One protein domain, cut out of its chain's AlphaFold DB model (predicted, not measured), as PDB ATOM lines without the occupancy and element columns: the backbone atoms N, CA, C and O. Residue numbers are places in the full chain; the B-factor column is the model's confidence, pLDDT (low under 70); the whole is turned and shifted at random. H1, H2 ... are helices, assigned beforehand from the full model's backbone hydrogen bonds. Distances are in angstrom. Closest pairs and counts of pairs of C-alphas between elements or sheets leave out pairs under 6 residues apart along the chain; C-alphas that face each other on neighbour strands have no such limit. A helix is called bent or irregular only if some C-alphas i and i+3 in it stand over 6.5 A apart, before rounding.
ATOM      1  N   THR A   2      -3.754  20.167  68.180       52.59
ATOM      2  CA  THR A   2      -3.427  18.865  67.550       52.59
ATOM      3  C   THR A   2      -3.882  18.726  66.090       52.59
ATOM      4  O   THR A   2      -3.146  18.191  65.268       52.59
ATOM      5  N   ILE A   3      -5.054  19.268  65.739       54.22
ATOM      6  CA  ILE A   3      -5.633  19.156  64.386       54.22
ATOM      7  C   ILE A   3      -4.786  19.900  63.336       54.22
ATOM      8  O   ILE A   3      -4.587  19.401  62.234       54.22
ATOM      9  N   LEU A   4      -4.211  21.056  63.684       54.38
ATOM     10  CA  LEU A   4      -3.409  21.861  62.753       54.38
ATOM     11  C   LEU A   4      -2.031  21.233  62.474       54.38
ATOM     12  O   LEU A   4      -1.572  21.217  61.333       54.38
ATOM     13  N   ALA A   5      -1.401  20.659  63.506       55.06
ATOM     14  CA  ALA A   5      -0.156  19.905  63.370       55.06
ATOM     15  C   ALA A   5      -0.364  18.617  62.553       55.06
ATOM     16  O   ALA A   5       0.480  18.274  61.727       55.06
ATOM     17  N   ALA A   6      -1.515  17.952  62.716       56.69
ATOM     18  CA  ALA A   6      -1.896  16.783  61.928       56.69
ATOM     19  C   ALA A   6      -2.148  17.118  60.448       56.69
ATOM     20  O   ALA A   6      -1.796  16.322  59.583       56.69
ATOM     21  N   VAL A   7      -2.684  18.303  60.133       59.88
ATOM     22  CA  VAL A   7      -2.869  18.758  58.742       59.88
ATOM     23  C   VAL A   7      -1.533  19.098  58.075       59.88
ATOM     24  O   VAL A   7      -1.351  18.795  56.900       59.88
ATOM     25  N   LEU A   8      -0.570  19.664  58.805       57.88
ATOM     26  CA  LEU A   8       0.750  20.017  58.265       57.88
ATOM     27  C   LEU A   8       1.683  18.814  58.131       57.88
ATOM     28  O   LEU A   8       2.327  18.664  57.094       57.88
ATOM     29  N   LEU A   9       1.708  17.921  59.126       62.81
ATOM     30  CA  LEU A   9       2.336  16.607  58.981       62.81
ATOM     31  C   LEU A   9       1.629  15.815  57.887       62.81
ATOM     32  O   LEU A   9       2.296  15.217  57.060       62.81
ATOM     33  N   GLY A  10       0.302  15.886  57.811       57.41
ATOM     34  CA  GLY A  10      -0.497  15.275  56.758       57.41
ATOM     35  C   GLY A  10      -0.135  15.797  55.374       57.41
ATOM     36  O   GLY A  10       0.065  14.989  54.483       57.41
ATOM     37  N   ALA A  11       0.036  17.105  55.182       59.03
ATOM     38  CA  ALA A  11       0.419  17.701  53.904       59.03
ATOM     39  C   ALA A  11       1.890  17.436  53.552       59.03
ATOM     40  O   ALA A  11       2.186  17.115  52.407       59.03
ATOM     41  N   ALA A  12       2.809  17.507  54.520       56.91
ATOM     42  CA  ALA A  12       4.227  17.222  54.311       56.91
ATOM     43  C   ALA A  12       4.473  15.732  54.039       56.91
ATOM     44  O   ALA A  12       5.170  15.383  53.089       56.91
ATOM     45  N   VAL A  13       3.840  14.846  54.814       57.66
ATOM     46  CA  VAL A  13       3.839  13.396  54.594       57.66
ATOM     47  C   VAL A  13       3.108  13.081  53.305       57.66
ATOM     48  O   VAL A  13       3.629  12.305  52.525       57.66
ATOM     49  N   TRP A  14       1.964  13.693  53.002       61.72
ATOM     50  CA  TRP A  14       1.261  13.471  51.739       61.72
ATOM     51  C   TRP A  14       2.066  13.971  50.548       61.72
ATOM     52  O   TRP A  14       2.124  13.256  49.572       61.72
ATOM     53  N   ASP A  37      13.125  -5.228  27.060       77.62
ATOM     54  CA  ASP A  37      12.497  -4.040  26.468       77.62
ATOM     55  C   ASP A  37      11.401  -4.522  25.505       77.62
ATOM     56  O   ASP A  37      11.693  -5.201  24.516       77.62
ATOM     57  N   ALA A  38      10.133  -4.198  25.782       81.25
ATOM     58  CA  ALA A  38       9.001  -4.624  24.951       81.25
ATOM     59  C   ALA A  38       9.194  -4.330  23.441       81.25
ATOM     60  O   ALA A  38       8.916  -5.227  22.641       81.25
ATOM     61  N   PRO A  39       9.748  -3.169  23.019       83.25
ATOM     62  CA  PRO A  39      10.062  -2.916  21.610       83.25
ATOM     63  C   PRO A  39      11.074  -3.907  21.014       83.25
ATOM     64  O   PRO A  39      10.868  -4.401  19.906       83.25
ATOM     65  N   LEU A  40      12.134  -4.265  21.750       84.75
ATOM     66  CA  LEU A  40      13.137  -5.239  21.294       84.75
ATOM     67  C   LEU A  40      12.553  -6.651  21.195       84.75
ATOM     68  O   LEU A  40      12.860  -7.382  20.252       84.75
ATOM     69  N   THR A  41      11.704  -7.042  22.147       88.25
ATOM     70  CA  THR A  41      10.991  -8.325  22.104       88.25
ATOM     71  C   THR A  41      10.114  -8.414  20.856       88.25
ATOM     72  O   THR A  41      10.197  -9.398  20.120       88.25
ATOM     73  N   LEU A  42       9.328  -7.371  20.570       88.88
ATOM     74  CA  LEU A  42       8.498  -7.315  19.366       88.88
ATOM     75  C   LEU A  42       9.350  -7.324  18.096       88.88
ATOM     76  O   LEU A  42       9.052  -8.082  17.179       88.88
ATOM     77  N   ALA A  43      10.454  -6.574  18.059       89.00
ATOM     78  CA  ALA A  43      11.374  -6.571  16.926       89.00
ATOM     79  C   ALA A  43      11.966  -7.967  16.645       89.00
ATOM     80  O   ALA A  43      12.062  -8.371  15.485       89.00
ATOM     81  N   ARG A  44      12.304  -8.741  17.687       90.12
ATOM     82  CA  ARG A  44      12.768 -10.136  17.548       90.12
ATOM     83  C   ARG A  44      11.681 -11.049  16.985       90.12
ATOM     84  O   ARG A  44      11.950 -11.804  16.052       90.12
ATOM     85  N   VAL A  45      10.460 -10.963  17.513       92.31
ATOM     86  CA  VAL A  45       9.310 -11.733  17.009       92.31
ATOM     87  C   VAL A  45       9.037 -11.377  15.543       92.31
ATOM     88  O   VAL A  45       8.944 -12.272  14.706       92.31
ATOM     89  N   CYS A  46       9.030 -10.087  15.198       92.19
ATOM     90  CA  CYS A  46       8.921  -9.603  13.821       92.19
ATOM     91  C   CYS A  46      10.023 -10.151  12.915       92.19
ATOM     92  O   CYS A  46       9.733 -10.591  11.804       92.19
ATOM     93  N   GLY A  47      11.277 -10.152  13.375       91.25
ATOM     94  CA  GLY A  47      12.405 -10.711  12.630       91.25
ATOM     95  C   GLY A  47      12.201 -12.190  12.302       91.25
ATOM     96  O   GLY A  47      12.409 -12.609  11.166       91.25
ATOM     97  N   HIS A  48      11.702 -12.970  13.261       92.62
ATOM     98  CA  HIS A  48      11.370 -14.374  13.038       92.62
ATOM     99  C   HIS A  48      10.205 -14.578  12.068       92.62
ATOM    100  O   HIS A  48      10.291 -15.450  11.205       92.62
ATOM    101  N   LEU A  49       9.146 -13.777  12.176       92.75
ATOM    102  CA  LEU A  49       8.019 -13.833  11.242       92.75
ATOM    103  C   LEU A  49       8.457 -13.483   9.812       92.75
ATOM    104  O   LEU A  49       8.061 -14.155   8.865       92.75
ATOM    105  N   ARG A  50       9.325 -12.474   9.646       91.12
ATOM    106  CA  ARG A  50       9.902 -12.100   8.339       91.12
ATOM    107  C   ARG A  50      10.804 -13.187   7.759       91.12
ATOM    108  O   ARG A  50      10.868 -13.326   6.546       91.12
ATOM    109  N   ALA A  51      11.450 -13.980   8.612       93.38
ATOM    110  CA  ALA A  51      12.199 -15.168   8.209       93.38
ATOM    111  C   ALA A  51      11.298 -16.375   7.858       93.38
ATOM    112  O   ALA A  51      11.810 -17.465   7.617       93.38
ATOM    113  N   GLY A  52       9.969 -16.204   7.848       91.75
ATOM    114  CA  GLY A  52       8.999 -17.243   7.489       91.75
ATOM    115  C   GLY A  52       8.604 -18.168   8.639       91.75
ATOM    116  O   GLY A  52       7.940 -19.177   8.411       91.75
ATOM    117  N   ALA A  53       8.994 -17.861   9.878       91.88
ATOM    118  CA  ALA A  53       8.606 -18.682  11.016       91.88
ATOM    119  C   ALA A  53       7.106 -18.524  11.329       91.88
ATOM    120  O   ALA A  53       6.611 -17.393  11.349       91.88
ATOM    121  N   PRO A  54       6.381 -19.612  11.652       90.88
ATOM    122  CA  PRO A  54       4.983 -19.509  12.051       90.88
ATOM    123  C   PRO A  54       4.841 -18.736  13.377       90.88
ATOM    124  O   PRO A  54       5.731 -18.847  14.232       90.88
ATOM    125  N   PRO A  55       3.727 -18.010  13.598       89.94
ATOM    126  CA  PRO A  55       3.526 -17.159  14.776       89.94
ATOM    127  C   PRO A  55       3.789 -17.850  16.114       89.94
ATOM    128  O   PRO A  55       4.552 -17.324  16.922       89.94
ATOM    129  N   ALA A  56       3.265 -19.062  16.309       91.31
ATOM    130  CA  ALA A  56       3.492 -19.843  17.525       91.31
ATOM    131  C   ALA A  56       4.990 -20.057  17.819       91.31
ATOM    132  O   ALA A  56       5.441 -19.892  18.948       91.31
ATOM    133  N   SER A  57       5.798 -20.339  16.789       91.31
ATOM    134  CA  SER A  57       7.247 -20.538  16.948       91.31
ATOM    135  C   SER A  57       8.015 -19.235  17.197       91.31
ATOM    136  O   SER A  57       9.033 -19.234  17.891       91.31
ATOM    137  N   ALA A  58       7.543 -18.118  16.633       92.75
ATOM    138  CA  ALA A  58       8.147 -16.809  16.844       92.75
ATOM    139  C   ALA A  58       7.927 -16.333  18.288       92.75
ATOM    140  O   ALA A  58       8.869 -15.849  18.915       92.75
ATOM    141  N   TRP A  59       6.725 -16.544  18.830       92.81
ATOM    142  CA  TRP A  59       6.380 -16.247  20.221       92.81
ATOM    143  C   TRP A  59       7.035 -17.210  21.223       92.81
ATOM    144  O   TRP A  59       7.571 -16.765  22.239       92.81
ATOM    145  N   ALA A  60       7.125 -18.504  20.905       91.12
ATOM    146  CA  ALA A  60       7.800 -19.484  21.757       91.12
ATOM    147  C   ALA A  60       9.285 -19.146  22.003       91.12
ATOM    148  O   ALA A  60       9.801 -19.370  23.096       91.12
ATOM    149  N   ARG A  61       9.973 -18.526  21.028       88.62
ATOM    150  CA  ARG A  61      11.371 -18.070  21.184       88.62
ATOM    151  C   ARG A  61      11.561 -16.954  22.211       88.62
ATOM    152  O   ARG A  61      12.685 -16.733  22.657       88.62
ATOM    153  N   VAL A  62      10.484 -16.274  22.593       89.06
ATOM    154  CA  VAL A  62      10.470 -15.289  23.683       89.06
ATOM    155  C   VAL A  62       9.695 -15.791  24.907       89.06
ATOM    156  O   VAL A  62       9.386 -15.004  25.796       89.06
ATOM    157  N   GLY A  63       9.401 -17.096  24.973       88.62
ATOM    158  CA  GLY A  63       8.694 -17.724  26.092       88.62
ATOM    159  C   GLY A  63       7.214 -17.346  26.183       88.62
ATOM    160  O   GLY A  63       6.646 -17.382  27.272       88.62
ATOM    161  N   VAL A  64       6.599 -16.937  25.069       91.56
ATOM    162  CA  VAL A  64       5.183 -16.566  25.015       91.56
ATOM    163  C   VAL A  64       4.390 -17.680  24.347       91.56
ATOM    164  O   VAL A  64       4.556 -17.947  23.158       91.56
ATOM    165  N   ASP A  65       3.501 -18.304  25.112       91.62
ATOM    166  CA  ASP A  65       2.549 -19.285  24.593       91.62
ATOM    167  C   ASP A  65       1.451 -18.609  23.766       91.62
ATOM    168  O   ASP A  65       1.000 -17.508  24.105       91.62
ATOM    169  N   THR A  66       0.987 -19.288  22.716       93.19
ATOM    170  CA  THR A  66      -0.081 -18.823  21.822       93.19
ATOM    171  C   THR A  66      -1.255 -19.794  21.778       93.19
ATOM    172  O   THR A  66      -1.103 -20.979  22.068       93.19
ATOM    173  N   ASP A  67      -2.420 -19.306  21.361       92.06
ATOM    174  CA  ASP A  67      -3.560 -20.149  21.003       92.06
ATOM    175  C   ASP A  67      -3.402 -20.807  19.613       92.06
ATOM    176  O   ASP A  67      -2.367 -20.683  18.947       92.06
ATOM    177  N   ALA A  68      -4.448 -21.513  19.169       88.06
ATOM    178  CA  ALA A  68      -4.492 -22.202  17.878       88.06
ATOM    179  C   ALA A  68      -4.377 -21.260  16.663       88.06
ATOM    180  O   ALA A  68      -3.994 -21.703  15.583       88.06
ATOM    181  N   PHE A  69      -4.674 -19.970  16.836       85.88
ATOM    182  CA  PHE A  69      -4.582 -18.949  15.794       85.88
ATOM    183  C   PHE A  69      -3.231 -18.219  15.815       85.88
ATOM    184  O   PHE A  69      -3.005 -17.296  15.033       85.88
ATOM    185  N   GLY A  70      -2.306 -18.624  16.695       88.06
ATOM    186  CA  GLY A  70      -1.005 -17.977  16.841       88.06
ATOM    187  C   GLY A  70      -1.065 -16.645  17.594       88.06
ATOM    188  O   GLY A  70      -0.114 -15.862  17.521       88.06
ATOM    189  N   VAL A  71      -2.158 -16.383  18.318       92.69
ATOM    190  CA  VAL A  71      -2.338 -15.187  19.145       92.69
ATOM    191  C   VAL A  71      -1.755 -15.446  20.539       92.69
ATOM    192  O   VAL A  71      -2.054 -16.474  21.147       92.69
ATOM    193  N   PRO A  72      -0.933 -14.537  21.091       93.06
ATOM    194  CA  PRO A  72      -0.295 -14.732  22.389       93.06
ATOM    195  C   PRO A  72      -1.303 -14.709  23.546       93.06
ATOM    196  O   PRO A  72      -2.166 -13.827  23.635       93.06
ATOM    197  N   LEU A  73      -1.169 -15.659  24.474       90.81
ATOM    198  CA  LEU A  73      -2.012 -15.752  25.667       90.81
ATOM    199  C   LEU A  73      -1.700 -14.598  26.630       90.81
ATOM    200  O   LEU A  73      -0.539 -14.259  26.853       90.81
ATOM    201  N   LEU A  74      -2.726 -14.009  27.269       84.31
ATOM    202  CA  LEU A  74      -2.498 -12.931  28.251       84.31
ATOM    203  C   LEU A  74      -1.532 -13.363  29.361       84.31
ATOM    204  O   LEU A  74      -0.702 -12.563  29.771       84.31
ATOM    205  N   GLY A  75      -1.666 -14.588  29.870       83.50
ATOM    206  CA  GLY A  75      -0.857 -15.060  30.996       83.50
ATOM    207  C   GLY A  75       0.641 -15.088  30.684       83.50
ATOM    208  O   GLY A  75       1.442 -14.715  31.536       83.50
ATOM    209  N   SER A  76       1.011 -15.461  29.456       85.75
ATOM    210  CA  SER A  76       2.404 -15.611  29.021       85.75
ATOM    211  C   SER A  76       2.995 -14.296  28.502       85.75
ATOM    212  O   SER A  76       4.136 -13.961  28.817       85.75
ATOM    213  N   ILE A  77       2.213 -13.480  27.782       86.56
ATOM    214  CA  ILE A  77       2.709 -12.222  27.202       86.56
ATOM    215  C   ILE A  77       3.146 -11.201  28.261       86.56
ATOM    216  O   ILE A  77       4.025 -10.395  27.978       86.56
ATOM    217  N   HIS A  78       2.610 -11.247  29.488       83.25
ATOM    218  CA  HIS A  78       3.021 -10.325  30.559       83.25
ATOM    219  C   HIS A  78       4.479 -10.527  30.997       83.25
ATOM    220  O   HIS A  78       5.100  -9.593  31.498       83.25
ATOM    221  N   ALA A  79       5.047 -11.720  30.791       79.94
ATOM    222  CA  ALA A  79       6.462 -11.963  31.058       79.94
ATOM    223  C   ALA A  79       7.367 -11.262  30.029       79.94
ATOM    224  O   ALA A  79       8.462 -10.813  30.361       79.94
ATOM    225  N   ALA A  80       6.890 -11.145  28.788       80.88
ATOM    226  CA  ALA A  80       7.615 -10.554  27.667       80.88
ATOM    227  C   ALA A  80       7.309  -9.054  27.475       80.88
ATOM    228  O   ALA A  80       8.124  -8.310  26.928       80.88
ATOM    229  N   VAL A  81       6.131  -8.616  27.929       83.06
ATOM    230  CA  VAL A  81       5.606  -7.248  27.881       83.06
ATOM    231  C   VAL A  81       4.925  -6.954  29.230       83.06
ATOM    232  O   VAL A  81       3.727  -7.197  29.381       83.06
ATOM    233  N   PRO A  82       5.664  -6.434  30.229       78.06
ATOM    234  CA  PRO A  82       5.151  -6.268  31.595       78.06
ATOM    235  C   PRO A  82       3.994  -5.272  31.723       78.06
ATOM    236  O   PRO A  82       3.171  -5.377  32.635       78.06
ATOM    237  N   ASP A  83       3.938  -4.278  30.834       83.00
ATOM    238  CA  ASP A  83       2.872  -3.285  30.837       83.00
ATOM    239  C   ASP A  83       1.563  -3.878  30.297       83.00
ATOM    240  O   ASP A  83       1.453  -4.242  29.126       83.00
ATOM    241  N   ALA A  84       0.538  -3.935  31.150       83.44
ATOM    242  CA  ALA A  84      -0.736  -4.575  30.831       83.44
ATOM    243  C   ALA A  84      -1.492  -3.895  29.675       83.44
ATOM    244  O   ALA A  84      -2.239  -4.560  28.954       83.44
ATOM    245  N   SER A  85      -1.356  -2.575  29.503       84.38
ATOM    246  CA  SER A  85      -1.925  -1.845  28.355       84.38
ATOM    247  C   SER A  85      -1.252  -2.246  27.054       84.38
ATOM    248  O   SER A  85      -1.938  -2.571  26.087       84.38
ATOM    249  N   THR A  86       0.074  -2.284  27.064       86.38
ATOM    250  CA  THR A  86       0.903  -2.663  25.923       86.38
ATOM    251  C   THR A  86       0.667  -4.121  25.539       86.38
ATOM    252  O   THR A  86       0.405  -4.414  24.377       86.38
ATOM    253  N   ALA A  87       0.637  -5.034  26.513       88.88
ATOM    254  CA  ALA A  87       0.303  -6.441  26.299       88.88
ATOM    255  C   ALA A  87      -1.082  -6.619  25.649       88.88
ATOM    256  O   ALA A  87      -1.257  -7.429  24.737       88.88
ATOM    257  N   ARG A  88      -2.080  -5.833  26.085       89.31
ATOM    258  CA  ARG A  88      -3.418  -5.822  25.471       89.31
ATOM    259  C   ARG A  88      -3.399  -5.280  24.044       89.31
ATOM    260  O   ARG A  88      -4.063  -5.871  23.201       89.31
ATOM    261  N   ALA A  89      -2.650  -4.214  23.771       88.88
ATOM    262  CA  ALA A  89      -2.523  -3.639  22.432       88.88
ATOM    263  C   ALA A  89      -1.847  -4.614  21.451       88.88
ATOM    264  O   ALA A  89      -2.368  -4.851  20.365       88.88
ATOM    265  N   VAL A  90      -0.750  -5.257  21.868       91.81
ATOM    266  CA  VAL A  90      -0.059  -6.294  21.084       91.81
ATOM    267  C   VAL A  90      -0.998  -7.460  20.780       91.81
ATOM    268  O   VAL A  90      -1.110  -7.881  19.628       91.81
ATOM    269  N   ARG A  91      -1.721  -7.963  21.792       93.69
ATOM    270  CA  ARG A  91      -2.688  -9.050  21.590       93.69
ATOM    271  C   ARG A  91      -3.831  -8.636  20.663       93.69
ATOM    272  O   ARG A  91      -4.219  -9.428  19.816       93.69
ATOM    273  N   ALA A  92      -4.352  -7.416  20.798       91.62
ATOM    274  CA  ALA A  92      -5.389  -6.894  19.913       91.62
ATOM    275  C   ALA A  92      -4.907  -6.831  18.456       91.62
ATOM    276  O   ALA A  92      -5.627  -7.278  17.571       91.62
ATOM    277  N   GLY A  93      -3.670  -6.384  18.210       91.81
ATOM    278  CA  GLY A  93      -3.065  -6.428  16.875       91.81
ATOM    279  C   GLY A  93      -2.957  -7.852  16.321       91.81
ATOM    280  O   GLY A  93      -3.287  -8.086  15.162       91.81
ATOM    281  N   CYS A  94      -2.575  -8.823  17.158       93.25
ATOM    282  CA  CYS A  94      -2.538 -10.235  16.764       93.25
ATOM    283  C   CYS A  94      -3.932 -10.788  16.437       93.25
ATOM    284  O   CYS A  94      -4.075 -11.503  15.453       93.25
ATOM    285  N   LEU A  95      -4.949 -10.449  17.237       94.00
ATOM    286  CA  LEU A  95      -6.337 -10.858  17.000       94.00
ATOM    287  C   LEU A  95      -6.866 -10.292  15.683       94.00
ATOM    288  O   LEU A  95      -7.423 -11.035  14.888       94.00
ATOM    289  N   VAL A  96      -6.643  -9.001  15.430       93.31
ATOM    290  CA  VAL A  96      -7.053  -8.358  14.174       93.31
ATOM    291  C   VAL A  96      -6.344  -8.999  12.983       93.31
ATOM    292  O   VAL A  96      -6.985  -9.272  11.975       93.31
ATOM    293  N   ALA A  97      -5.044  -9.286  13.087       92.12
ATOM    294  CA  ALA A  97      -4.307  -9.966  12.023       92.12
ATOM    295  C   ALA A  97      -4.821 -11.393  11.771       92.12
ATOM    296  O   ALA A  97      -4.962 -11.791  10.618       92.12
ATOM    297  N   ALA A  98      -5.144 -12.142  12.831       92.06
ATOM    298  CA  ALA A  98      -5.708 -13.484  12.724       92.06
ATOM    299  C   ALA A  98      -7.111 -13.479  12.090       92.06
ATOM    300  O   ALA A  98      -7.393 -14.315  11.239       92.06
ATOM    301  N   ASP A  99      -7.958 -12.517  12.464       93.25
ATOM    302  CA  ASP A  99      -9.335 -12.387  11.969       93.25
ATOM    303  C   ASP A  99      -9.391 -11.903  10.509       93.25
ATOM    304  O   ASP A  99     -10.175 -12.389   9.701       93.25
ATOM    305  N   THR A 100      -8.502 -10.977  10.138       91.94
ATOM    306  CA  THR A 100      -8.440 -10.408   8.777       91.94
ATOM    307  C   THR A 100      -7.538 -11.187   7.817       91.94
ATOM    308  O   THR A 100      -7.499 -10.880   6.626       91.94
ATOM    309  N   GLY A 101      -6.771 -12.161   8.318       88.69
ATOM    310  CA  GLY A 101      -5.732 -12.857   7.556       88.69
ATOM    311  C   GLY A 101      -4.535 -11.973   7.179       88.69
ATOM    312  O   GLY A 101      -3.727 -12.356   6.330       88.69
ATOM    313  N   ALA A 102      -4.411 -10.782   7.773       89.50
ATOM    314  CA  ALA A 102      -3.318  -9.866   7.485       89.50
ATOM    315  C   ALA A 102      -1.967 -10.437   7.963       89.50
ATOM    316  O   ALA A 102      -1.889 -11.098   9.003       89.50
ATOM    317  N   PRO A 103      -0.861 -10.152   7.251       89.94
ATOM    318  CA  PRO A 103       0.460 -10.593   7.677       89.94
ATOM    319  C   PRO A 103       0.809  -9.998   9.049       89.94
ATOM    320  O   PRO A 103       0.830  -8.784   9.236       89.94
ATOM    321  N   LEU A 104       1.130 -10.860  10.017       88.88
ATOM    322  CA  LEU A 104       1.364 -10.456  11.408       88.88
ATOM    323  C   LEU A 104       2.647  -9.623  11.594       88.88
ATOM    324  O   LEU A 104       2.711  -8.757  12.464       88.88
ATOM    325  N   ALA A 105       3.670  -9.864  10.770       89.62
ATOM    326  CA  ALA A 105       4.962  -9.180  10.862       89.62
ATOM    327  C   ALA A 105       4.874  -7.642  10.731       89.62
ATOM    328  O   ALA A 105       5.441  -6.958  11.583       89.62
ATOM    329  N   PRO A 106       4.205  -7.059   9.714       88.81
ATOM    330  CA  PRO A 106       4.034  -5.609   9.634       88.81
ATOM    331  C   PRO A 106       3.166  -5.049  10.764       88.81
ATOM    332  O   PRO A 106       3.489  -3.979  11.266       88.81
ATOM    333  N   VAL A 107       2.136  -5.772  11.221       90.38
ATOM    334  CA  VAL A 107       1.288  -5.330  12.344       90.38
ATOM    335  C   VAL A 107       2.113  -5.198  13.623       90.38
ATOM    336  O   VAL A 107       2.126  -4.146  14.257       90.38
ATOM    337  N   LEU A 108       2.867  -6.238  13.984       88.62
ATOM    338  CA  LEU A 108       3.747  -6.196  15.152       88.62
ATOM    339  C   LEU A 108       4.907  -5.211  14.976       88.62
ATOM    340  O   LEU A 108       5.350  -4.620  15.958       88.62
ATOM    341  N   GLY A 109       5.381  -5.010  13.742       88.69
ATOM    342  CA  GLY A 109       6.377  -3.994  13.409       88.69
ATOM    343  C   GLY A 109       5.876  -2.589  13.734       88.69
ATOM    344  O   GLY A 109       6.535  -1.879  14.482       88.69
ATOM    345  N   GLN A 110       4.672  -2.244  13.270       87.81
ATOM    346  CA  GLN A 110       4.027  -0.962  13.562       87.81
ATOM    347  C   GLN A 110       3.769  -0.773  15.059       87.81
ATOM    348  O   GLN A 110       4.009   0.305  15.594       87.81
ATOM    349  N   VAL A 111       3.322  -1.821  15.764       87.12
ATOM    350  CA  VAL A 111       3.159  -1.758  17.225       87.12
ATOM    351  C   VAL A 111       4.509  -1.523  17.910       87.12
ATOM    352  O   VAL A 111       4.597  -0.694  18.810       87.12
ATOM    353  N   GLY A 112       5.571  -2.205  17.476       86.31
ATOM    354  CA  GLY A 112       6.926  -2.003  17.992       86.31
ATOM    355  C   GLY A 112       7.452  -0.584  17.758       86.31
ATOM    356  O   GLY A 112       7.978   0.026  18.686       86.31
ATOM    357  N   GLU A 113       7.264  -0.042  16.553       86.38
ATOM    358  CA  GLU A 113       7.630   1.334  16.193       86.38
ATOM    359  C   GLU A 113       6.844   2.363  17.010       86.38
ATOM    360  O   GLU A 113       7.438   3.288  17.561       86.38
ATOM    361  N   ALA A 114       5.531   2.174  17.171       85.44
ATOM    362  CA  ALA A 114       4.696   3.045  17.993       85.44
ATOM    363  C   ALA A 114       5.145   3.054  19.464       85.44
ATOM    364  O   ALA A 114       5.159   4.104  20.105       85.44
ATOM    365  N   LEU A 115       5.550   1.898  20.003       84.06
ATOM    366  CA  LEU A 115       6.071   1.802  21.368       84.06
ATOM    367  C   LEU A 115       7.453   2.441  21.514       84.06
ATOM    368  O   LEU A 115       7.705   3.094  22.523       84.06
ATOM    369  N   ALA A 116       8.331   2.281  20.521       83.44
ATOM    370  CA  ALA A 116       9.629   2.946  20.505       83.44
ATOM    371  C   ALA A 116       9.474   4.475  20.440       83.44
ATOM    372  O   ALA A 116      10.079   5.185  21.236       83.44
ATOM    373  N   ALA A 117       8.593   4.977  19.569       81.12
ATOM    374  CA  ALA A 117       8.285   6.401  19.468       81.12
ATOM    375  C   ALA A 117       7.666   6.959  20.762       81.12
ATOM    376  O   ALA A 117       7.986   8.072  21.177       81.12
ATOM    377  N   ALA A 118       6.801   6.186  21.428       80.06
ATOM    378  CA  ALA A 118       6.235   6.578  22.715       80.06
ATOM    379  C   ALA A 118       7.303   6.681  23.816       80.06
ATOM    380  O   ALA A 118       7.240   7.609  24.623       80.06
ATOM    381  N   ALA A 119       8.273   5.758  23.835       79.06
ATOM    382  CA  ALA A 119       9.391   5.779  24.774       79.06
ATOM    383  C   ALA A 119      10.303   6.994  24.540       79.06
ATOM    384  O   ALA A 119      10.549   7.745  25.479       79.06
ATOM    385  N   GLU A 120      10.698   7.246  23.289       76.31
ATOM    386  CA  GLU A 120      11.512   8.414  22.916       76.31
ATOM    387  C   GLU A 120      10.822   9.725  23.322       76.31
ATOM    388  O   GLU A 120      11.410  10.598  23.956       76.31
ATOM    389  N   ALA A 121       9.518   9.832  23.055       73.00
ATOM    390  CA  ALA A 121       8.751  11.013  23.422       73.00
ATOM    391  C   ALA A 121       8.662  11.215  24.948       73.00
ATOM    392  O   ALA A 121       8.517  12.346  25.418       73.00
ATOM    393  N   ASP A 122       8.693  10.144  25.744       75.25
ATOM    394  CA  ASP A 122       8.739  10.245  27.204       75.25
ATOM    395  C   ASP A 122      10.115  10.682  27.718       75.25
ATOM    396  O   ASP A 122      10.168  11.498  28.649       75.25
ATOM    397  N   ASP A 123      11.195  10.235  27.079       72.88
ATOM    398  CA  ASP A 123      12.562  10.669  27.374       72.88
ATOM    399  C   ASP A 123      12.761  12.155  27.032       72.88
ATOM    400  O   ASP A 123      13.217  12.928  27.885       72.88
ATOM    401  N   ASP A 124      12.285  12.605  25.868       73.12
ATOM    402  CA  ASP A 124      12.270  14.019  25.471       73.12
ATOM    403  C   ASP A 124      11.504  14.890  26.473       73.12
ATOM    404  O   ASP A 124      11.935  15.984  26.857       73.12
ATOM    405  N   ARG A 125      10.357  14.401  26.962       74.25
ATOM    406  CA  ARG A 125       9.577  15.095  27.999       74.25
ATOM    407  C   ARG A 125      10.330  15.149  29.320       74.25
ATOM    408  O   ARG A 125      10.223  16.147  30.039       74.25
ATOM    409  N   GLU A 126      11.039  14.091  29.703       72.38
ATOM    410  CA  GLU A 126      11.843  14.103  30.921       72.38
ATOM    411  C   GLU A 126      13.017  15.081  30.802       72.38
ATOM    412  O   GLU A 126      13.241  15.844  31.748       72.38
ATOM    413  N   ALA A 127      13.663  15.143  29.635       73.00
ATOM    414  CA  ALA A 127      14.708  16.109  29.318       73.00
ATOM    415  C   ALA A 127      14.182  17.556  29.358       73.00
ATOM    416  O   ALA A 127      14.729  18.394  30.080       73.00
ATOM    417  N   ALA A 128      13.057  17.843  28.698       74.38
ATOM    418  CA  ALA A 128      12.433  19.169  28.695       74.38
ATOM    419  C   ALA A 128      11.995  19.624  30.101       74.38
ATOM    420  O   ALA A 128      12.047  20.809  30.437       74.38
ATOM    421  N   LEU A 129      11.585  18.683  30.960       76.69
ATOM    422  CA  LEU A 129      11.184  18.964  32.341       76.69
ATOM    423  C   LEU A 129      12.353  18.956  33.337       76.69
ATOM    424  O   LEU A 129      12.128  19.268  34.510       76.69
ATOM    425  N   ALA A 130      13.578  18.626  32.921       75.00
ATOM    426  CA  ALA A 130      14.734  18.601  33.812       75.00
ATOM    427  C   ALA A 130      15.045  20.002  34.364       75.00
ATOM    428  O   ALA A 130      15.108  20.174  35.583       75.00
ATOM    429  N   GLY A 131      15.129  21.014  33.493       76.12
ATOM    430  CA  GLY A 131      15.376  22.410  33.881       76.12
ATOM    431  C   GLY A 131      14.307  22.992  34.821       76.12
ATOM    432  O   GLY A 131      14.640  23.473  35.904       76.12
ATOM    433  N   PRO A 132      13.005  22.897  34.489       72.31
ATOM    434  CA  PRO A 132      11.934  23.346  35.380       72.31
ATOM    435  C   PRO A 132      11.893  22.616  36.734       72.31
ATOM    436  O   PRO A 132      11.525  23.203  37.750       72.31
ATOM    437  N   ARG A 133      12.262  21.326  36.787       72.94
ATOM    438  CA  ARG A 133      12.266  20.556  38.044       72.94
ATOM    439  C   ARG A 133      13.411  20.938  38.969       72.94
ATOM    440  O   ARG A 133      13.214  20.904  40.185       72.94
ATOM    441  N   THR A 134      14.594  21.250  38.441       73.81
ATOM    442  CA  THR A 134      15.740  21.629  39.279       73.81
ATOM    443  C   THR A 134      15.490  22.967  39.969       73.81
ATOM    444  O   THR A 134      15.636  23.048  41.188       73.81
ATOM    445  N   THR A 135      15.006  23.975  39.244       74.00
ATOM    446  CA  THR A 135      14.680  25.295  39.810       74.00
ATOM    447  C   THR A 135      13.520  25.226  40.800       74.00
ATOM    448  O   THR A 135      13.632  25.744  41.911       74.00
ATOM    449  N   ALA A 136      12.445  24.503  40.465       71.94
ATOM    450  CA  ALA A 136      11.328  24.288  41.383       71.94
ATOM    451  C   ALA A 136      11.775  23.584  42.674       71.94
ATOM    452  O   ALA A 136      11.304  23.928  43.756       71.94
ATOM    453  N   ARG A 137      12.714  22.629  42.588       70.94
ATOM    454  CA  ARG A 137      13.279  21.958  43.765       70.94
ATOM    455  C   ARG A 137      14.070  22.934  44.636       70.94
ATOM    456  O   ARG A 137      13.877  22.914  45.842       70.94
ATOM    457  N   VAL A 138      14.912  23.790  44.052       77.75
ATOM    458  CA  VAL A 138      15.673  24.813  44.800       77.75
ATOM    459  C   VAL A 138      14.729  25.779  45.517       77.75
ATOM    460  O   VAL A 138      14.848  25.972  46.727       77.75
ATOM    461  N   LEU A 139      13.742  26.324  44.802       75.25
ATOM    462  CA  LEU A 139      12.753  27.239  45.376       75.25
ATOM    463  C   LEU A 139      11.911  26.569  46.471       75.25
ATOM    464  O   LEU A 139      11.583  27.211  47.463       75.25
ATOM    465  N   ALA A 140      11.618  25.272  46.341       71.00
ATOM    466  CA  ALA A 140      10.900  24.512  47.362       71.00
ATOM    467  C   ALA A 140      11.713  24.293  48.653       71.00
ATOM    468  O   ALA A 140      11.114  24.107  49.712       71.00
ATOM    469  N   TRP A 141      13.049  24.333  48.597       76.19
ATOM    470  CA  TRP A 141      13.915  24.251  49.783       76.19
ATOM    471  C   TRP A 141      14.123  25.600  50.481       76.19
ATOM    472  O   TRP A 141      14.460  25.624  51.667       76.19
ATOM    473  N   LEU A 142      13.884  26.717  49.786       78.25
ATOM    474  CA  LEU A 142      14.088  28.070  50.310       78.25
ATOM    475  C   LEU A 142      13.362  28.335  51.649       78.25
ATOM    476  O   LEU A 142      14.001  28.870  52.557       78.25
ATOM    477  N   PRO A 143      12.089  27.930  51.851       68.00
ATOM    478  CA  PRO A 143      11.394  28.158  53.119       68.00
ATOM    479  C   PRO A 143      12.033  27.404  54.289       68.00
ATOM    480  O   PRO A 143      12.109  27.928  55.398       68.00
ATOM    481  N   ALA A 144      12.528  26.186  54.044       72.31
ATOM    482  CA  ALA A 144      13.216  25.398  55.059       72.31
ATOM    483  C   ALA A 144      14.550  26.050  55.445       72.31
ATOM    484  O   ALA A 144      14.840  26.192  56.632       72.31
ATOM    485  N   LEU A 145      15.317  26.522  54.455       71.69
ATOM    486  CA  LEU A 145      16.540  27.290  54.700       71.69
ATOM    487  C   LEU A 145      16.255  28.561  55.511       71.69
ATOM    488  O   LEU A 145      16.966  28.842  56.473       71.69
ATOM    489  N   GLY A 146      15.196  29.297  55.163       73.88
ATOM    490  CA  GLY A 146      14.785  30.505  55.881       73.88
ATOM    491  C   GLY A 146      14.413  30.238  57.342       73.88
ATOM    492  O   GLY A 146      14.800  31.003  58.223       73.88
ATOM    493  N   LEU A 147      13.729  29.124  57.625       70.12
ATOM    494  CA  LEU A 147      13.410  28.706  58.995       70.12
ATOM    495  C   LEU A 147      14.661  28.348  59.804       70.12
ATOM    496  O   LEU A 147      14.757  28.732  60.969       70.12
ATOM    497  N   VAL A 148      15.614  27.641  59.191       70.19
ATOM    498  CA  VAL A 148      16.886  27.273  59.832       70.19
ATOM    499  C   VAL A 148      17.713  28.519  60.145       70.19
ATOM    500  O   VAL A 148      18.163  28.678  61.277       70.19
ATOM    501  N   LEU A 149      17.861  29.429  59.179       73.62
ATOM    502  CA  LEU A 149      18.571  30.696  59.367       73.62
ATOM    503  C   LEU A 149      17.907  31.570  60.439       73.62
ATOM    504  O   LEU A 149      18.592  32.086  61.317       73.62
ATOM    505  N   GLY A 150      16.577  31.687  60.424       72.12
ATOM    506  CA  GLY A 150      15.836  32.427  61.447       72.12
ATOM    507  C   GLY A 150      16.026  31.845  62.851       72.12
ATOM    508  O   GLY A 150      16.234  32.596  63.802       72.12
ATOM    509  N   ALA A 151      16.012  30.515  62.986       67.56
ATOM    510  CA  ALA A 151      16.287  29.845  64.257       67.56
ATOM    511  C   ALA A 151      17.736  30.064  64.729       67.56
ATOM    512  O   ALA A 151      17.953  30.330  65.909       67.56
ATOM    513  N   ALA A 152      18.715  30.010  63.817       72.12
ATOM    514  CA  ALA A 152      20.124  30.266  64.124       72.12
ATOM    515  C   ALA A 152      20.372  31.708  64.609       72.12
ATOM    516  O   ALA A 152      21.214  31.929  65.473       72.12
ATOM    517  N   LEU A 153      19.596  32.674  64.109       78.44
ATOM    518  CA  LEU A 153      19.612  34.073  64.555       78.44
ATOM    519  C   LEU A 153      18.865  34.308  65.885       78.44
ATOM    520  O   LEU A 153      18.763  35.446  66.338       78.44
ATOM    521  N   GLY A 154      18.333  33.258  66.522       69.50
ATOM    522  CA  GLY A 154      17.653  33.341  67.818       69.50
ATOM    523  C   GLY A 154      16.149  33.616  67.742       69.50
ATOM    524  O   GLY A 154      15.509  33.801  68.782       69.50
ATOM    525  N   ALA A 155      15.540  33.609  66.549       71.12
ATOM    526  CA  ALA A 155      14.085  33.617  66.455       71.12
ATOM    527  C   ALA A 155      13.515  32.324  67.069       71.12
ATOM    528  O   ALA A 155      14.128  31.258  66.997       71.12
ATOM    529  N   LYS A 156      12.301  32.394  67.629       70.38
ATOM    530  CA  LYS A 156      11.523  31.220  68.071       70.38
ATOM    531  C   LYS A 156      10.440  30.888  67.031       70.38
ATOM    532  O   LYS A 156       9.254  31.037  67.335       70.38
ATOM    533  N   PRO A 157      10.800  30.451  65.805       66.12
ATOM    534  CA  PRO A 157       9.848  30.273  64.711       66.12
ATOM    535  C   PRO A 157       8.740  29.294  65.088       66.12
ATOM    536  O   PRO A 157       7.584  29.563  64.802       66.12
ATOM    537  N   LEU A 158       9.056  28.219  65.816       64.50
ATOM    538  CA  LEU A 158       8.065  27.247  66.286       64.50
ATOM    539  C   LEU A 158       7.020  27.869  67.226       64.50
ATOM    540  O   LEU A 158       5.847  27.526  67.129       64.50
ATOM    541  N   GLY A 159       7.412  28.819  68.081       66.56
ATOM    542  CA  GLY A 159       6.478  29.535  68.955       66.56
ATOM    543  C   GLY A 159       5.563  30.490  68.185       66.56
ATOM    544  O   GLY A 159       4.382  30.593  68.494       66.56
ATOM    545  N   VAL A 160       6.080  31.137  67.138       68.88
ATOM    546  CA  VAL A 160       5.306  32.047  66.272       68.88
ATOM    547  C   VAL A 160       4.386  31.277  65.311       68.88
ATOM    548  O   VAL A 160       3.257  31.694  65.059       68.88
ATOM    549  N   LEU A 161       4.853  30.135  64.799       64.25
ATOM    550  CA  LEU A 161       4.134  29.253  63.874       64.25
ATOM    551  C   LEU A 161       3.027  28.448  64.557       64.25
ATOM    552  O   LEU A 161       2.013  28.177  63.925       64.25
ATOM    553  N   LEU A 162       3.221  28.047  65.817       68.62
ATOM    554  CA  LEU A 162       2.264  27.232  66.578       68.62
ATOM    555  C   LEU A 162       1.459  28.051  67.601       68.62
ATOM    556  O   LEU A 162       0.566  27.507  68.245       68.62
ATOM    557  N   GLY A 163       1.751  29.347  67.736       73.06
ATOM    558  CA  GLY A 163       1.161  30.235  68.739       73.06
ATOM    559  C   GLY A 163      -0.243  30.763  68.423       73.06
ATOM    560  O   GLY A 163      -0.750  31.590  69.168       73.06
ATOM    561  N   GLY A 164      -0.875  30.345  67.321       65.94
ATOM    562  CA  GLY A 164      -2.243  30.750  66.963       65.94
ATOM    563  C   GLY A 164      -2.383  32.149  66.338       65.94
ATOM    564  O   GLY A 164      -3.479  32.517  65.932       65.94
ATOM    565  N   GLY A 165      -1.292  32.915  66.208       75.81
ATOM    566  CA  GLY A 165      -1.270  34.239  65.569       75.81
ATOM    567  C   GLY A 165      -1.030  34.209  64.050       75.81
ATOM    568  O   GLY A 165      -1.194  33.177  63.396       75.81
ATOM    569  N   LEU A 166      -0.574  35.339  63.492       71.69
ATOM    570  CA  LEU A 166      -0.291  35.520  62.054       71.69
ATOM    571  C   LEU A 166       0.668  34.463  61.468       71.69
ATOM    572  O   LEU A 166       0.501  34.063  60.319       71.69
ATOM    573  N   GLY A 167       1.625  33.959  62.257       66.12
ATOM    574  CA  GLY A 167       2.544  32.897  61.825       66.12
ATOM    575  C   GLY A 167       1.830  31.586  61.485       66.12
ATOM    576  O   GLY A 167       2.138  30.945  60.483       66.12
ATOM    577  N   THR A 168       0.812  31.230  62.262       70.56
ATOM    578  CA  THR A 168      -0.058  30.069  62.018       70.56
ATOM    579  C   THR A 168      -0.862  30.228  60.727       70.56
ATOM    580  O   THR A 168      -0.969  29.287  59.944       70.56
ATOM    581  N   ALA A 169      -1.402  31.427  60.478       69.62
ATOM    582  CA  ALA A 169      -2.147  31.725  59.256       69.62
ATOM    583  C   ALA A 169      -1.243  31.648  58.015       69.62
ATOM    584  O   ALA A 169      -1.620  31.044  57.012       69.62
ATOM    585  N   ALA A 170      -0.019  32.178  58.107       70.19
ATOM    586  CA  ALA A 170       0.981  32.076  57.048       70.19
ATOM    587  C   ALA A 170       1.396  30.618  56.774       70.19
ATOM    588  O   ALA A 170       1.542  30.229  55.617       70.19
ATOM    589  N   LEU A 171       1.525  29.790  57.815       66.19
ATOM    590  CA  LEU A 171       1.850  28.366  57.695       66.19
ATOM    591  C   LEU A 171       0.751  27.575  56.979       66.19
ATOM    592  O   LEU A 171       1.036  26.784  56.080       66.19
ATOM    593  N   VAL A 172      -0.508  27.815  57.350       66.62
ATOM    594  CA  VAL A 172      -1.668  27.203  56.688       66.62
ATOM    595  C   VAL A 172      -1.770  27.683  55.241       66.62
ATOM    596  O   VAL A 172      -1.889  26.858  54.338       66.62
ATOM    597  N   GLY A 173      -1.655  28.992  55.004       71.88
ATOM    598  CA  GLY A 173      -1.691  29.575  53.663       71.88
ATOM    599  C   GLY A 173      -0.593  29.019  52.756       71.88
ATOM    600  O   GLY A 173      -0.879  28.567  51.650       71.88
ATOM    601  N   GLY A 174       0.648  28.961  53.248       68.81
ATOM    602  CA  GLY A 174       1.779  28.375  52.530       68.81
ATOM    603  C   GLY A 174       1.587  26.885  52.241       68.81
ATOM    604  O   GLY A 174       1.837  26.445  51.121       68.81
ATOM    605  N   GLY A 175       1.076  26.113  53.206       71.19
ATOM    606  CA  GLY A 175       0.762  24.694  53.019       71.19
ATOM    607  C   GLY A 175      -0.304  24.460  51.945       71.19
ATOM    608  O   GLY A 175      -0.120  23.619  51.063       71.19
ATOM    609  N   VAL A 176      -1.387  25.241  51.969       71.62
ATOM    610  CA  VAL A 176      -2.440  25.191  50.942       71.62
ATOM    611  C   VAL A 176      -1.869  25.550  49.574       71.62
ATOM    612  O   VAL A 176      -2.084  24.812  48.613       71.62
ATOM    613  N   LEU A 177      -1.099  26.635  49.480       74.50
ATOM    614  CA  LEU A 177      -0.521  27.086  48.217       74.50
ATOM    615  C   LEU A 177       0.446  26.047  47.630       74.50
ATOM    616  O   LEU A 177       0.439  25.811  46.424       74.50
ATOM    617  N   LEU A 178       1.216  25.362  48.481       72.38
ATOM    618  CA  LEU A 178       2.112  24.281  48.072       72.38
ATOM    619  C   LEU A 178       1.337  23.073  47.524       72.38
ATOM    620  O   LEU A 178       1.688  22.530  46.475       72.38
ATOM    621  N   VAL A 179       0.252  22.672  48.198       71.62
ATOM    622  CA  VAL A 179      -0.625  21.580  47.743       71.62
ATOM    623  C   VAL A 179      -1.288  21.932  46.411       71.62
ATOM    624  O   VAL A 179      -1.304  21.102  45.496       71.62
ATOM    625  N   VAL A 180      -1.795  23.159  46.272       75.62
ATOM    626  CA  VAL A 180      -2.392  23.666  45.029       75.62
ATOM    627  C   VAL A 180      -1.358  23.683  43.906       75.62
ATOM    628  O   VAL A 180      -1.627  23.141  42.833       75.62
ATOM    629  N   GLY A 181      -0.160  24.213  44.159       74.19
ATOM    630  CA  GLY A 181       0.938  24.234  43.195       74.19
ATOM    631  C   GLY A 181       1.297  22.829  42.715       74.19
ATOM    632  O   GLY A 181       1.306  22.567  41.515       74.19
ATOM    633  N   TYR A 182       1.474  21.880  43.639       72.88
ATOM    634  CA  TYR A 182       1.798  20.493  43.298       72.88
ATOM    635  C   TYR A 182       0.691  19.810  42.477       72.88
ATOM    636  O   TYR A 182       0.965  19.113  41.492       72.88
ATOM    637  N   ARG A 183      -0.581  20.033  42.838       74.81
ATOM    638  CA  ARG A 183      -1.740  19.544  42.072       74.81
ATOM    639  C   ARG A 183      -1.759  20.136  40.666       74.81
ATOM    640  O   ARG A 183      -1.954  19.381  39.712       74.81
ATOM    641  N   TRP A 184      -1.528  21.440  40.535       77.31
ATOM    642  CA  TRP A 184      -1.516  22.143  39.256       77.31
ATOM    643  C   TRP A 184      -0.386  21.631  38.363       77.31
ATOM    644  O   TRP A 184      -0.652  21.215  37.237       77.31
ATOM    645  N   THR A 185       0.849  21.533  38.863       74.81
ATOM    646  CA  THR A 185       1.966  20.967  38.092       74.81
ATOM    647  C   THR A 185       1.644  19.549  37.617       74.81
ATOM    648  O   THR A 185       1.863  19.217  36.454       74.81
ATOM    649  N   GLY A 186       1.033  18.722  38.472       73.88
ATOM    650  CA  GLY A 186       0.567  17.392  38.081       73.88
ATOM    651  C   GLY A 186      -0.492  17.413  36.972       73.88
ATOM    652  O   GLY A 186      -0.454  16.564  36.082       73.88
ATOM    653  N   VAL A 187      -1.432  18.363  37.002       77.62
ATOM    654  CA  VAL A 187      -2.443  18.555  35.946       77.62
ATOM    655  C   VAL A 187      -1.795  19.008  34.639       77.62
ATOM    656  O   VAL A 187      -2.095  18.425  33.603       77.62
ATOM    657  N   LEU A 188      -0.894  19.994  34.678       73.38
ATOM    658  CA  LEU A 188      -0.173  20.498  33.501       73.38
ATOM    659  C   LEU A 188       0.608  19.382  32.813       73.38
ATOM    660  O   LEU A 188       0.478  19.198  31.609       73.38
ATOM    661  N   VAL A 189       1.336  18.574  33.588       75.19
ATOM    662  CA  VAL A 189       2.080  17.429  33.050       75.19
ATOM    663  C   VAL A 189       1.134  16.386  32.446       75.19
ATOM    664  O   VAL A 189       1.422  15.851  31.381       75.19
ATOM    665  N   ARG A 190      -0.012  16.091  33.081       73.25
ATOM    666  CA  ARG A 190      -1.007  15.170  32.495       73.25
ATOM    667  C   ARG A 190      -1.605  15.712  31.196       73.25
ATOM    668  O   ARG A 190      -1.771  14.946  30.257       73.25
ATOM    669  N   ARG A 191      -1.901  17.012  31.130       75.44
ATOM    670  CA  ARG A 191      -2.426  17.659  29.920       75.44
ATOM    671  C   ARG A 191      -1.399  17.680  28.793       75.44
ATOM    672  O   ARG A 191      -1.757  17.358  27.670       75.44
ATOM    673  N   ALA A 192      -0.135  17.963  29.100       70.69
ATOM    674  CA  ALA A 192       0.952  17.895  28.127       70.69
ATOM    675  C   ALA A 192       1.116  16.478  27.546       70.69
ATOM    676  O   ALA A 192       1.337  16.331  26.350       70.69
ATOM    677  N   ARG A 193       0.934  15.430  28.366       65.44
ATOM    678  CA  ARG A 193       0.931  14.035  27.886       65.44
ATOM    679  C   ARG A 193      -0.248  13.713  26.972       65.44
ATOM    680  O   ARG A 193      -0.059  13.017  25.989       65.44
ATOM    681  N   ALA A 194      -1.442  14.208  27.290       67.44
ATOM    682  CA  ALA A 194      -2.627  13.979  26.465       67.44
ATOM    683  C   ALA A 194      -2.560  14.729  25.123       67.44
ATOM    684  O   ALA A 194      -2.985  14.190  24.110       67.44
ATOM    685  N   ALA A 195      -2.003  15.944  25.107       64.56
ATOM    686  CA  ALA A 195      -1.880  16.760  23.898       64.56
ATOM    687  C   ALA A 195      -0.866  16.210  22.881       64.56
ATOM    688  O   ALA A 195      -1.002  16.482  21.701       64.56
ATOM    689  N   GLY A 196       0.136  15.444  23.326       52.03
ATOM    690  CA  GLY A 196       1.092  14.779  22.432       52.03
ATOM    691  C   GLY A 196       0.638  13.411  21.913       52.03
ATOM    692  O   GLY A 196       1.423  12.749  21.248       52.03
ATOM    693  N   ALA A 197      -0.566  12.960  22.275       49.53
ATOM    694  CA  ALA A 197      -1.151  11.692  21.831       49.53
ATOM    695  C   ALA A 197      -2.301  11.882  20.820       49.53
ATOM    696  O   ALA A 197      -2.929  10.895  20.437       49.53
TER     697      ALA A 197
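What this domain is: This is residues 2 to 14 and 37 to 197 of the 198 residues of the protein "Tight adherence protein B" of Paraoerskovia marina (UniProt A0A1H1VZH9). The model is a long rod: from a head at one end, where H2 and H5 pack on H6, H6 and the bent H7 run on as an arm, and beyond the corner at H8 the longest helix, H9, folds back across a gap. H1 packs on H9. The printed part has 174 residues with nine named helices, H1 to H9 in order, and no named strand: all helix. It is extended, with a radius of gyration of the C-alphas of 26.5 A and spans of 79 by 33 by 27 A.

Where its parts are: H9, residues 166 to 195, measures 42.5 A and ends at C-alpha 195 (-1.880, 16.760, 23.898). H6, 104 to 128, measures 36.0 A; H5, 84 to 100, 24.1 A. H7, 130 to 152, assigned as one helix by its hydrogen bonds, is bent, C-alphas 140 and 143 being 6.8 A apart; its arms are H7a, 130 to 140, and H7b, 143 to 152. H1, 2 to 14, begins at C-alpha 2 (-3.427, 18.865, 67.550). H2 is 38 to 50, H3 55 to 60, H4 74 to 80, H8 157 to 162.

How they stand to each other: H9 touches H1 with residues 172 to 179 alone, closest C-alphas Gly 175 and Leu 8, 7.0 A. H8 touches H9 only at the corner (Leu 161, Gly 167, C-alphas 4.5 A apart). H6 and H9 are near each other; H7a and H9 are apart. H5 and H6 form a hairpin, a shallow tilt of 27 degrees. H2 touches H6, closest C-alphas Pro 39 and Gly 112, 4.9 A. H3 touches H2; H4 touches H5. Every O i to N i+4 pair is within hydrogen-bond range except in H4, 0 of 3, where 2 of 4 O i to N i+3 pairs are.

The domain as a whole: Residues 15 to 36 are not printed, a 32.7 A gap between C-alphas 14 and 37. The link H3 to H4 is long. Low confidence includes residues 2 to 14.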